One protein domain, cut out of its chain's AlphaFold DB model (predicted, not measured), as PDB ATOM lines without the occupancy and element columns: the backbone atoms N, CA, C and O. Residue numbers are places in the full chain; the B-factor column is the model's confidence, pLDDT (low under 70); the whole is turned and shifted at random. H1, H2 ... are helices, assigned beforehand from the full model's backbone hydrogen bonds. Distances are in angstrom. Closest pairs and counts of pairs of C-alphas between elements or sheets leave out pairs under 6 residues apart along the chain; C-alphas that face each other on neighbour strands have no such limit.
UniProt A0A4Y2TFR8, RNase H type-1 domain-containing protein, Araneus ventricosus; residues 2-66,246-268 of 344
ATOM      1  N   ALA A   2      29.559   9.042  87.001       65.00
ATOM      2  CA  ALA A   2      29.500   8.718  85.560       65.00
ATOM      3  C   ALA A   2      30.640   7.801  85.056       65.00
ATOM      4  O   ALA A   2      30.387   6.814  84.371       65.00
ATOM      5  N   ALA A   3      31.889   8.073  85.457       69.12
ATOM      6  CA  ALA A   3      33.024   7.201  85.138       69.12
ATOM      7  C   ALA A   3      32.902   5.807  85.785       69.12
ATOM      8  O   ALA A   3      33.318   4.816  85.194       69.12
ATOM      9  N   GLY A   4      32.289   5.724  86.972       71.38
ATOM     10  CA  GLY A   4      32.066   4.456  87.661       71.38
ATOM     11  C   GLY A   4      31.064   3.563  86.932       71.38
ATOM     12  O   GLY A   4      31.348   2.388  86.731       71.38
ATOM     13  N   TYR A   5      29.970   4.147  86.433       76.69
ATOM     14  CA  TYR A   5      28.992   3.451  85.592       76.69
ATOM     15  C   TYR A   5      29.624   2.887  84.310       76.69
ATOM     16  O   TYR A   5      29.458   1.707  83.995       76.69
ATOM     17  N   ASN A   6      30.399   3.704  83.588       79.50
ATOM     18  CA  ASN A   6      31.072   3.254  82.367       79.50
ATOM     19  C   ASN A   6      32.052   2.109  82.655       79.50
ATOM     20  O   ASN A   6      32.098   1.134  81.909       79.50
ATOM     21  N   ASN A   7      32.789   2.191  83.763       80.50
ATOM     22  CA  ASN A   7      33.714   1.142  84.179       80.50
ATOM     23  C   ASN A   7      32.982  -0.163  84.540       80.50
ATOM     24  O   ASN A   7      33.380  -1.223  84.056       80.50
ATOM     25  N   SER A   8      31.881  -0.098  85.301       77.88
ATOM     26  CA  SER A   8      31.059  -1.281  85.606       77.88
ATOM     27  C   SER A   8      30.447  -1.910  84.354       77.88
ATOM     28  O   SER A   8      30.359  -3.133  84.254       77.88
ATOM     29  N   PHE A   9      30.065  -1.089  83.373       81.81
ATOM     30  CA  PHE A   9      29.528  -1.559  82.098       81.81
ATOM     31  C   PHE A   9      30.592  -2.285  81.263       81.81
ATOM     32  O   PHE A   9      30.318  -3.327  80.671       81.81
ATOM     33  N   ILE A  10      31.819  -1.759  81.227       83.25
ATOM     34  CA  ILE A  10      32.929  -2.398  80.513       83.25
ATOM     35  C   ILE A  10      33.230  -3.766  81.128       83.25
ATOM     36  O   ILE A  10      33.324  -4.747  80.397       83.25
ATOM     37  N   GLU A  11      33.333  -3.859  82.454       82.88
ATOM     38  CA  GLU A  11      33.602  -5.133  83.123       82.88
ATOM     39  C   GLU A  11      32.505  -6.173  82.882       82.88
ATOM     40  O   GLU A  11      32.808  -7.312  82.527       82.88
ATOM     41  N   THR A  12      31.236  -5.790  83.015       81.50
ATOM     42  CA  THR A  12      30.128  -6.732  82.802       81.50
ATOM     43  C   THR A  12      30.010  -7.163  81.345       81.50
ATOM     44  O   THR A  12      29.689  -8.317  81.063       81.50
ATOM     45  N   ARG A  13      30.370  -6.290  80.397       83.62
ATOM     46  CA  ARG A  13      30.505  -6.669  78.988       83.62
ATOM     47  C   ARG A  13      31.624  -7.691  78.775       83.62
ATOM     48  O   ARG A  13      31.412  -8.643  78.026       83.62
ATOM     49  N   ILE A  14      32.777  -7.514  79.427       83.94
ATOM     50  CA  ILE A  14      33.887  -8.478  79.380       83.94
ATOM     51  C   ILE A  14      33.425  -9.834  79.920       83.94
ATOM     52  O   ILE A  14      33.622 -10.832  79.241       83.94
ATOM     53  N   GLN A  15      32.754  -9.865  81.075       82.88
ATOM     54  CA  GLN A  15      32.223 -11.095  81.678       82.88
ATOM     55  C   GLN A  15      31.169 -11.786  80.804       82.88
ATOM     56  O   GLN A  15      31.126 -13.008  80.735       82.88
ATOM     57  N   SER A  16      30.322 -11.018  80.113       83.25
ATOM     58  CA  SER A  16      29.282 -11.590  79.251       83.25
ATOM     59  C   SER A  16      29.827 -12.264  77.987       83.25
ATOM     60  O   SER A  16      29.130 -13.074  77.387       83.25
ATOM     61  N   ASN A  17      31.041 -11.924  77.543       83.94
ATOM     62  CA  ASN A  17      31.613 -12.437  76.302       83.94
ATOM     63  C   ASN A  17      32.862 -13.270  76.594       83.94
ATOM     64  O   ASN A  17      33.959 -12.731  76.740       83.94
ATOM     65  N   THR A  18      32.706 -14.591  76.580       81.50
ATOM     66  CA  THR A  18      33.802 -15.544  76.816       81.50
ATOM     67  C   THR A  18      34.930 -15.447  75.789       81.50
ATOM     68  O   THR A  18      36.051 -15.841  76.076       81.50
ATOM     69  N   ASN A  19      34.663 -14.909  74.594       81.62
ATOM     70  CA  ASN A  19      35.672 -14.719  73.547       81.62
ATOM     71  C   ASN A  19      36.408 -13.374  73.675       81.62
ATOM     72  O   ASN A  19      37.247 -13.041  72.837       81.62
ATOM     73  N   HIS A  20      36.076 -12.555  74.676       82.50
ATOM     74  CA  HIS A  20      36.726 -11.269  74.862       82.50
ATOM     75  C   HIS A  20      38.199 -11.473  75.268       82.50
ATOM     76  O   HIS A  20      38.458 -12.207  76.222       82.50
ATOM     77  N   PRO A  21      39.177 -10.770  74.656       84.06
ATOM     78  CA  PRO A  21      40.604 -10.941  74.972       84.06
ATOM     79  C   PRO A  21      40.949 -10.739  76.455       84.06
ATOM     80  O   PRO A  21      41.944 -11.260  76.956       84.06
ATOM     81  N   PHE A  22      40.115  -9.962  77.151       82.12
ATOM     82  CA  PHE A  22      40.263  -9.660  78.570       82.12
ATOM     83  C   PHE A  22      39.382 -10.505  79.511       82.12
ATOM     84  O   PHE A  22      39.382 -10.223  80.707       82.12
ATOM     85  N   HIS A  23      38.640 -11.504  79.015       80.00
ATOM     86  CA  HIS A  23      37.728 -12.323  79.832       80.00
ATOM     87  C   HIS A  23      38.454 -12.962  81.028       80.00
ATOM     88  O   HIS A  23      38.078 -12.741  82.177       80.00
ATOM     89  N   ASP A  24      39.594 -13.610  80.772       76.62
ATOM     90  CA  ASP A  24      40.398 -14.278  81.809       76.62
ATOM     91  C   ASP A  24      41.507 -13.380  82.385       76.62
ATOM     92  O   ASP A  24      42.400 -13.823  83.109       76.62
ATOM     93  N   PHE A  25      41.500 -12.086  82.050       74.50
ATOM     94  CA  PHE A  25      42.593 -11.176  82.401       74.50
ATOM     95  C   PHE A  25      42.644 -10.865  83.899       74.50
ATOM     96  O   PHE A  25      43.731 -10.656  84.435       74.50
ATOM     97  N   LYS A  26      41.491 -10.903  84.585       64.81
ATOM     98  CA  LYS A  26      41.383 -10.752  86.048       64.81
ATOM     99  C   LYS A  26      42.168 -11.809  86.830       64.81
ATOM    100  O   LYS A  26      42.553 -11.550  87.962       64.81
ATOM    101  N   LEU A  27      42.398 -12.980  86.238       57.66
ATOM    102  CA  LEU A  27      42.959 -14.146  86.922       57.66
ATOM    103  C   LEU A  27      44.454 -14.346  86.649       57.66
ATOM    104  O   LEU A  27      45.021 -15.344  87.086       57.66
ATOM    105  N   ARG A  28      45.122 -13.433  85.926       71.31
ATOM    106  CA  ARG A  28      46.529 -13.626  85.544       71.31
ATOM    107  C   ARG A  28      47.477 -13.304  86.712       71.31
ATOM    108  O   ARG A  28      47.649 -12.126  87.037       71.31
ATOM    109  N   PRO A  29      48.202 -14.294  87.275       70.44
ATOM    110  CA  PRO A  29      49.021 -14.093  88.476       70.44
ATOM    111  C   PRO A  29      50.168 -13.095  88.290       70.44
ATOM    112  O   PRO A  29      50.603 -12.449  89.239       70.44
ATOM    113  N   PHE A  30      50.675 -12.936  87.062       75.75
ATOM    114  CA  PHE A  30      51.758 -11.988  86.795       75.75
ATOM    115  C   PHE A  30      51.326 -10.525  86.989       75.75
ATOM    116  O   PHE A  30      52.153  -9.719  87.400       75.75
ATOM    117  N   LEU A  31      50.056 -10.189  86.725       69.31
ATOM    118  CA  LEU A  31      49.540  -8.828  86.891       69.31
ATOM    119  C   LEU A  31      49.371  -8.472  88.363       69.31
ATOM    120  O   LEU A  31      49.753  -7.375  88.754       69.31
ATOM    121  N   LEU A  32      48.873  -9.417  89.166       71.06
ATOM    122  CA  LEU A  32      48.771  -9.266  90.619       71.06
ATOM    123  C   LEU A  32      50.162  -9.045  91.230       71.06
ATOM    124  O   LEU A  32      50.382  -8.057  91.920       71.06
ATOM    125  N   ARG A  33      51.150  -9.870  90.846       75.38
ATOM    126  CA  ARG A  33      52.546  -9.692  91.282       75.38
ATOM    127  C   ARG A  33      53.140  -8.345  90.863       75.38
ATOM    128  O   ARG A  33      53.854  -7.723  91.643       75.38
ATOM    129  N   LEU A  34      52.872  -7.894  89.635       73.56
ATOM    130  CA  LEU A  34      53.353  -6.598  89.145       73.56
ATOM    131  C   LEU A  34      52.714  -5.430  89.916       73.56
ATOM    132  O   LEU A  34      53.389  -4.439  90.190       73.56
ATOM    133  N   GLN A  35      51.432  -5.556  90.264       70.25
ATOM    134  CA  GLN A  35      50.677  -4.572  91.037       70.25
ATOM    135  C   GLN A  35      51.182  -4.482  92.482       70.25
ATOM    136  O   GLN A  35      51.420  -3.381  92.971       70.25
ATOM    137  N   ASP A  36      51.424  -5.619  93.134       73.94
ATOM    138  CA  ASP A  36      51.962  -5.652  94.497       73.94
ATOM    139  C   ASP A  36      53.386  -5.077  94.561       73.94
ATOM    140  O   ASP A  36      53.738  -4.362  95.502       73.94
ATOM    141  N   ALA A  37      54.193  -5.329  93.524       77.31
ATOM    142  CA  ALA A  37      55.559  -4.820  93.412       77.31
ATOM    143  C   ALA A  37      55.636  -3.316  93.087       77.31
ATOM    144  O   ALA A  37      56.646  -2.672  93.375       77.31
ATOM    145  N   ARG A  38      54.594  -2.736  92.477       71.81
ATOM    146  CA  ARG A  38      54.518  -1.306  92.142       71.81
ATOM    147  C   ARG A  38      53.234  -0.714  92.702       71.81
ATOM    148  O   ARG A  38      52.245  -0.589  91.984       71.81
ATOM    149  N   LYS A  39      53.282  -0.273  93.963       66.94
ATOM    150  CA  LYS A  39      52.206   0.510  94.590       66.94
ATOM    151  C   LYS A  39      52.019   1.839  93.845       66.94
ATOM    152  O   LYS A  39      52.611   2.854  94.199       66.94
ATOM    153  N   SER A  40      51.224   1.836  92.778       65.12
ATOM    154  CA  SER A  40      50.740   3.056  92.138       65.12
ATOM    155  C   SER A  40      49.674   3.705  93.018       65.12
ATOM    156  O   SER A  40      48.864   3.015  93.629       65.12
ATOM    157  N   PHE A  41      49.628   5.041  93.048       66.31
ATOM    158  CA  PHE A  41      48.593   5.779  93.786       66.31
ATOM    159  C   PHE A  41      47.172   5.495  93.260       66.31
ATOM    160  O   PHE A  41      46.201   5.573  94.003       66.31
ATOM    161  N   ILE A  42      47.042   5.144  91.975       74.06
ATOM    162  CA  ILE A  42      45.764   4.799  91.343       74.06
ATOM    163  C   ILE A  42      45.675   3.270  91.214       74.06
ATOM    164  O   ILE A  42      46.544   2.688  90.555       74.06
ATOM    165  N   PRO A  43      44.642   2.616  91.780       73.44
ATOM    166  CA  PRO A  43      44.434   1.181  91.608       73.44
ATOM    167  C   PRO A  43      44.137   0.810  90.148       73.44
ATOM    168  O   PRO A  43      43.625   1.620  89.366       73.44
ATOM    169  N   VAL A  44      44.427  -0.436  89.767       78.62
ATOM    170  CA  VAL A  44      44.168  -0.933  88.406       78.62
ATOM    171  C   VAL A  44      42.670  -0.975  88.094       78.62
ATOM    172  O   VAL A  44      41.821  -0.946  88.985       78.62
ATOM    173  N   PHE A  45      42.328  -1.041  86.803       82.81
ATOM    174  CA  PHE A  45      40.944  -1.002  86.325       82.81
ATOM    175  C   PHE A  45      40.007  -1.951  87.087       82.81
ATOM    176  O   PHE A  45      39.046  -1.468  87.677       82.81
ATOM    177  N   PHE A  46      40.316  -3.250  87.136       81.94
ATOM    178  CA  PHE A  46      39.445  -4.250  87.758       81.94
ATOM    179  C   PHE A  46      39.288  -4.078  89.272       81.94
ATOM    180  O   PHE A  46      38.204  -4.328  89.782       81.94
ATOM    181  N   THR A  47      40.316  -3.600  89.981       81.81
ATOM    182  CA  THR A  47      40.201  -3.266  91.411       81.81
ATOM    183  C   THR A  47      39.229  -2.106  91.607       81.81
ATOM    184  O   THR A  47      38.265  -2.234  92.347       81.81
ATOM    185  N   ARG A  48      39.396  -1.013  90.847       84.56
ATOM    186  CA  ARG A  48      38.487   0.144  90.931       84.56
ATOM    187  C   ARG A  48      37.046  -0.237  90.612       84.56
ATOM    188  O   ARG A  48      36.125   0.265  91.244       84.56
ATOM    189  N   VAL A  49      36.841  -1.075  89.594       85.00
ATOM    190  CA  VAL A  49      35.496  -1.515  89.213       85.00
ATOM    191  C   VAL A  49      34.900  -2.416  90.289       85.00
ATOM    192  O   VAL A  49      33.735  -2.235  90.616       85.00
ATOM    193  N   HIS A  50      35.684  -3.325  90.869       85.62
ATOM    194  CA  HIS A  50      35.239  -4.168  91.973       85.62
ATOM    195  C   HIS A  50      34.763  -3.331  93.168       85.62
ATOM    196  O   HIS A  50      33.667  -3.570  93.667       85.62
ATOM    197  N   ASP A  51      35.526  -2.311  93.565       86.81
ATOM    198  CA  ASP A  51      35.145  -1.403  94.656       86.81
ATOM    199  C   ASP A  51      33.833  -0.676  94.334       86.81
ATOM    200  O   ASP A  51      32.913  -0.641  95.146       86.81
ATOM    201  N   ILE A  52      33.687  -0.189  93.096       87.00
ATOM    202  CA  ILE A  52      32.440   0.426  92.630       87.00
ATOM    203  C   ILE A  52      31.278  -0.578  92.667       87.00
ATOM    204  O   ILE A  52      30.194  -0.243  93.128       87.00
ATOM    205  N   LEU A  53      31.456  -1.802  92.176       87.06
ATOM    206  CA  LEU A  53      30.396  -2.811  92.199       87.06
ATOM    207  C   LEU A  53      30.028  -3.190  93.639       87.06
ATOM    208  O   LEU A  53      28.848  -3.391  93.920       87.06
ATOM    209  N   SER A  54      30.998  -3.226  94.553       89.25
ATOM    210  CA  SER A  54      30.776  -3.432  95.986       89.25
ATOM    211  C   SER A  54      29.943  -2.296  96.591       89.25
ATOM    212  O   SER A  54      28.914  -2.548  97.215       89.25
ATOM    213  N   ASP A  55      30.305  -1.040  96.317       89.50
ATOM    214  CA  ASP A  55      29.614   0.168  96.800       89.50
ATOM    215  C   ASP A  55      28.153   0.292  96.344       89.50
ATOM    216  O   ASP A  55      27.375   1.079  96.903       89.50
ATOM    217  N   PHE A  56      27.804  -0.406  95.266       87.06
ATOM    218  CA  PHE A  56      26.464  -0.451  94.686       87.06
ATOM    219  C   PHE A  56      25.755  -1.788  94.924       87.06
ATOM    220  O   PHE A  56      24.639  -1.959  94.441       87.06
ATOM    221  N   ASN A  57      26.375  -2.710  95.672       88.19
ATOM    222  CA  ASN A  57      25.878  -4.063  95.902       88.19
ATOM    223  C   ASN A  57      25.519  -4.774  94.582       88.19
ATOM    224  O   ASN A  57      24.418  -5.266  94.403       88.19
ATOM    225  N   LEU A  58      26.430  -4.769  93.609       87.50
ATOM    226  CA  LEU A  58      26.234  -5.381  92.288       87.50
ATOM    227  C   LEU A  58      27.057  -6.657  92.093       87.50
ATOM    228  O   LEU A  58      26.856  -7.358  91.105       87.50
ATOM    229  N   LEU A  59      27.967  -6.974  93.020       85.31
ATOM    230  CA  LEU A  59      28.859  -8.137  92.917       85.31
ATOM    231  C   LEU A  59      28.119  -9.481  92.943       85.31
ATOM    232  O   LEU A  59      28.625 -10.456  92.397       85.31
ATOM    233  N   TYR A  60      26.928  -9.534  93.547       83.88
ATOM    234  CA  TYR A  60      26.113 -10.750  93.605       83.88
ATOM    235  C   TYR A  60      25.331 -11.020  92.305       83.88
ATOM    236  O   TYR A  60      24.756 -12.095  92.139       83.88
ATOM    237  N   LEU A  61      25.282 -10.053  91.380       84.38
ATOM    238  CA  LEU A  61      24.571 -10.200  90.114       84.38
ATOM    239  C   LEU A  61      25.466 -10.879  89.080       84.38
ATOM    240  O   LEU A  61      26.481 -10.334  88.651       84.38
ATOM    241  N   HIS A  62      25.037 -12.047  88.613       86.19
ATOM    242  CA  HIS A  62      25.711 -12.757  87.534       86.19
ATOM    243  C   HIS A  62      25.104 -12.377  86.186       86.19
ATOM    244  O   HIS A  62      23.898 -12.501  85.986       86.19
ATOM    245  N   VAL A  63      25.937 -11.932  85.245       87.50
ATOM    246  CA  VAL A  63      25.492 -11.604  83.886       87.50
ATOM    247  C   VAL A  63      25.389 -12.875  83.050       87.50
ATOM    248  O   VAL A  63      26.286 -13.716  83.082       87.50
ATOM    249  N   THR A  64      24.306 -13.017  82.286       87.00
ATOM    250  CA  THR A  64      24.126 -14.142  81.366       87.00
ATOM    251  C   THR A  64      25.206 -14.092  80.281       87.00
ATOM    252  O   THR A  64      25.302 -13.074  79.581       87.00
ATOM    253  N   PRO A  65      26.012 -15.155  80.107       84.88
ATOM    254  CA  PRO A  65      26.991 -15.202  79.032       84.88
ATOM    255  C   PRO A  65      26.277 -15.191  77.679       84.88
ATOM    256  O   PRO A  65      25.203 -15.777  77.515       84.88
ATOM    257  N   GLN A  66      26.868 -14.519  76.693       80.31
ATOM    258  CA  GLN A  66      26.379 -14.587  75.327       80.31
ATOM    259  C   GLN A  66      26.537 -16.025  74.825       80.31
ATOM    260  O   GLN A  66      27.636 -16.584  74.915       80.31
ATOM    261  N   LEU A 246      22.806  -8.840  79.911       87.88
ATOM    262  CA  LEU A 246      23.648  -7.633  79.958       87.88
ATOM    263  C   LEU A 246      22.836  -6.340  79.760       87.88
ATOM    264  O   LEU A 246      23.120  -5.323  80.392       87.88
ATOM    265  N   THR A 247      21.813  -6.370  78.900       87.94
ATOM    266  CA  THR A 247      20.914  -5.231  78.651       87.94
ATOM    267  C   THR A 247      20.181  -4.788  79.910       87.94
ATOM    268  O   THR A 247      20.056  -3.589  80.164       87.94
ATOM    269  N   ASP A 248      19.738  -5.746  80.715       91.19
ATOM    270  CA  ASP A 248      18.964  -5.508  81.927       91.19
ATOM    271  C   ASP A 248      19.870  -5.089  83.069       91.19
ATOM    272  O   ASP A 248      19.591  -4.091  83.731       91.19
ATOM    273  N   PHE A 249      21.024  -5.746  83.208       89.75
ATOM    274  CA  PHE A 249      22.073  -5.306  84.122       89.75
ATOM    275  C   PHE A 249      22.475  -3.851  83.841       89.75
ATOM    276  O   PHE A 249      22.593  -3.039  84.756       89.75
ATOM    277  N   THR A 250      22.641  -3.481  82.569       87.62
ATOM    278  CA  THR A 250      23.013  -2.113  82.173       87.62
ATOM    279  C   THR A 250      21.928  -1.104  82.549       87.62
ATOM    280  O   THR A 250      22.231  -0.043  83.091       87.62
ATOM    281  N   LYS A 251      20.652  -1.422  82.296       88.88
ATOM    282  CA  LYS A 251      19.527  -0.554  82.679       88.88
ATOM    283  C   LYS A 251      19.424  -0.407  84.199       88.88
ATOM    284  O   LYS A 251      19.283   0.711  84.691       88.88
ATOM    285  N   TYR A 252      19.535  -1.516  84.926       90.19
ATOM    286  CA  TYR A 252      19.430  -1.553  86.380       90.19
ATOM    287  C   TYR A 252      20.592  -0.832  87.068       90.19
ATOM    288  O   TYR A 252      20.371   0.041  87.904       90.19
ATOM    289  N   SER A 253      21.831  -1.112  86.657       88.75
ATOM    290  CA  SER A 253      23.007  -0.392  87.151       88.75
ATOM    291  C   SER A 253      22.870   1.103  86.881       88.75
ATOM    292  O   SER A 253      23.012   1.896  87.807       88.75
ATOM    293  N   LYS A 254      22.499   1.508  85.657       88.75
ATOM    294  CA  LYS A 254      22.258   2.918  85.328       88.75
ATOM    295  C   LYS A 254      21.262   3.547  86.302       88.75
ATOM    296  O   LYS A 254      21.568   4.601  86.847       88.75
ATOM    297  N   LEU A 255      20.123   2.903  86.555       90.12
ATOM    298  CA  LEU A 255      19.143   3.387  87.529       90.12
ATOM    299  C   LEU A 255      19.793   3.622  88.900       90.12
ATOM    300  O   LEU A 255      19.733   4.739  89.402       90.12
ATOM    301  N   LEU A 256      20.502   2.633  89.451       90.50
ATOM    302  CA  LEU A 256      21.167   2.759  90.753       90.50
ATOM    303  C   LEU A 256      22.206   3.890  90.794       90.50
ATOM    304  O   LEU A 256      22.231   4.672  91.747       90.50
ATOM    305  N   PHE A 257      23.043   4.013  89.759       90.38
ATOM    306  CA  PHE A 257      24.023   5.097  89.645       90.38
ATOM    307  C   PHE A 257      23.348   6.467  89.626       90.38
ATOM    308  O   PHE A 257      23.802   7.373  90.323       90.38
ATOM    309  N   TYR A 258      22.272   6.624  88.853       90.56
ATOM    310  CA  TYR A 258      21.533   7.882  88.780       90.56
ATOM    311  C   TYR A 258      20.791   8.186  90.082       90.56
ATOM    312  O   TYR A 258      20.840   9.326  90.523       90.56
ATOM    313  N   THR A 259      20.191   7.196  90.744       91.94
ATOM    314  CA  THR A 259      19.516   7.382  92.037       91.94
ATOM    315  C   THR A 259      20.501   7.787  93.132       91.94
ATOM    316  O   THR A 259      20.253   8.754  93.852       91.94
ATOM    317  N   LYS A 260      21.655   7.110  93.242       91.62
ATOM    318  CA  LYS A 260      22.700   7.480  94.213       91.62
ATOM    319  C   LYS A 260      23.277   8.863  93.902       91.62
ATOM    320  O   LYS A 260      23.526   9.635  94.825       91.62
ATOM    321  N   TRP A 261      23.450   9.195  92.618       91.12
ATOM    322  CA  TRP A 261      23.915  10.519  92.202       91.12
ATOM    323  C   TRP A 261      22.913  11.607  92.521       91.12
ATOM    324  O   TRP A 261      23.297  12.598  93.128       91.12
ATOM    325  N   GLN A 262      21.646  11.400  92.195       93.88
ATOM    326  CA  GLN A 262      20.595  12.348  92.516       93.88
ATOM    327  C   GLN A 262      20.537  12.596  94.026       93.88
ATOM    328  O   GLN A 262      20.637  13.739  94.441       93.88
ATOM    329  N   ARG A 263      20.553  11.541  94.851       93.00
ATOM    330  CA  ARG A 263      20.552  11.683  96.315       93.00
ATOM    331  C   ARG A 263      21.741  12.491  96.846       93.00
ATOM    332  O   ARG A 263      21.565  13.278  97.763       93.00
ATOM    333  N   GLN A 264      22.948  12.283  96.316       90.88
ATOM    334  CA  GLN A 264      24.111  13.096  96.705       90.88
ATOM    335  C   GLN A 264      23.979  14.536  96.208       90.88
ATOM    336  O   GLN A 264      24.336  15.476  96.905       90.88
ATOM    337  N   TRP A 265      23.450  14.714  95.004       91.56
ATOM    338  CA  TRP A 265      23.254  16.026  94.415       91.56
ATOM    339  C   TRP A 265      22.227  16.861  95.183       91.56
ATOM    340  O   TRP A 265      22.489  18.027  95.449       91.56
ATOM    341  N   ASP A 266      21.140  16.241  95.641       91.69
ATOM    342  CA  ASP A 266      20.102  16.885  96.451       91.69
ATOM    343  C   ASP A 266      20.633  17.375  97.813       91.69
ATOM    344  O   ASP A 266      20.047  18.269  98.421       91.69
ATOM    345  N   THR A 267      21.755  16.822  98.300       90.81
ATOM    346  CA  THR A 267      22.410  17.290  99.538       90.81
ATOM    347  C   THR A 267      23.303  18.518  99.339       90.81
ATOM    348  O   THR A 267      23.676  19.162 100.316       90.81
ATOM    349  N   GLU A 268      23.619  18.893  98.096       86.06
ATOM    350  CA  GLU A 268      24.475  20.041  97.758       86.06
ATOM    351  C   GLU A 268      23.672  21.357  97.751       86.06
ATOM    352  O   GLU A 268      23.559  22.047  96.734       86.06
TER     353      GLU A 268
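What this domain is: This is residues 2 to 66 and 246 to 268 of the 344 residues of the protein "RNase H type-1 domain-containing protein" of Araneus ventricosus (UniProt A0A4Y2TFR8). Two helices, H1 and H4, run side by side in opposite ways, and a shorter one, H3, crosses H1; the fourth, H2, is set off at the far end of a flat shape, touching no helix, with loops leading to it and from it. Residues 36 to 42, of which 36 to 37 belong to H2, stick out, and so do residues 262 to 268, of which 262 to 266 belong to H4. The printed part has 88 residues, with four named helices in the order H1, H2, H3, H4 and no named strand, and the class is all helix. It is only just loose, close to compact, with a radius of gyration of the C-alphas of 14.7 A and spans of 43 by 35 by 18 A.

How they stand to each other: H1, residues 2 to 16, touches H3, residues 45 to 55, about perpendicular at 74 degrees; their closest C-alphas, those of Ser 8 and Val 49, are 5.7 A apart. H1 also touches H4, residues 246 to 266, at a shallow tilt of 18 degrees, opposite ways; their closest C-alphas, those of Phe 9 and Thr 250, are 6.5 A apart. H2, residues 29 to 37, is apart from H1, H3 and H4. H3 and H4 are apart. In H1, H2, H3 and H4 every O i to N i+4 pair is within hydrogen-bond range.

Where its parts are: H1 begins at C-alpha 2, (29.500, 8.718, 85.560), and measures 21.3 A from first to last C-alpha. H2 measures 12.4 A and H3 15.5 A. H4 measures 29.8 A and ends at C-alpha 266, (20.102, 16.885, 96.451).

The domain as a whole: The C-alphas farthest apart, those of Phe 30 and Asp 266, are 43.9 A apart. Residues 67 to 245 are not printed; C-alphas 66 and 246 are 8.8 A apart across the cut. The link from H1 to H2 is long, 12 residues. Residues 2 to 3, 26 to 27, 31 and 39 to 41 have pLDDT under 70.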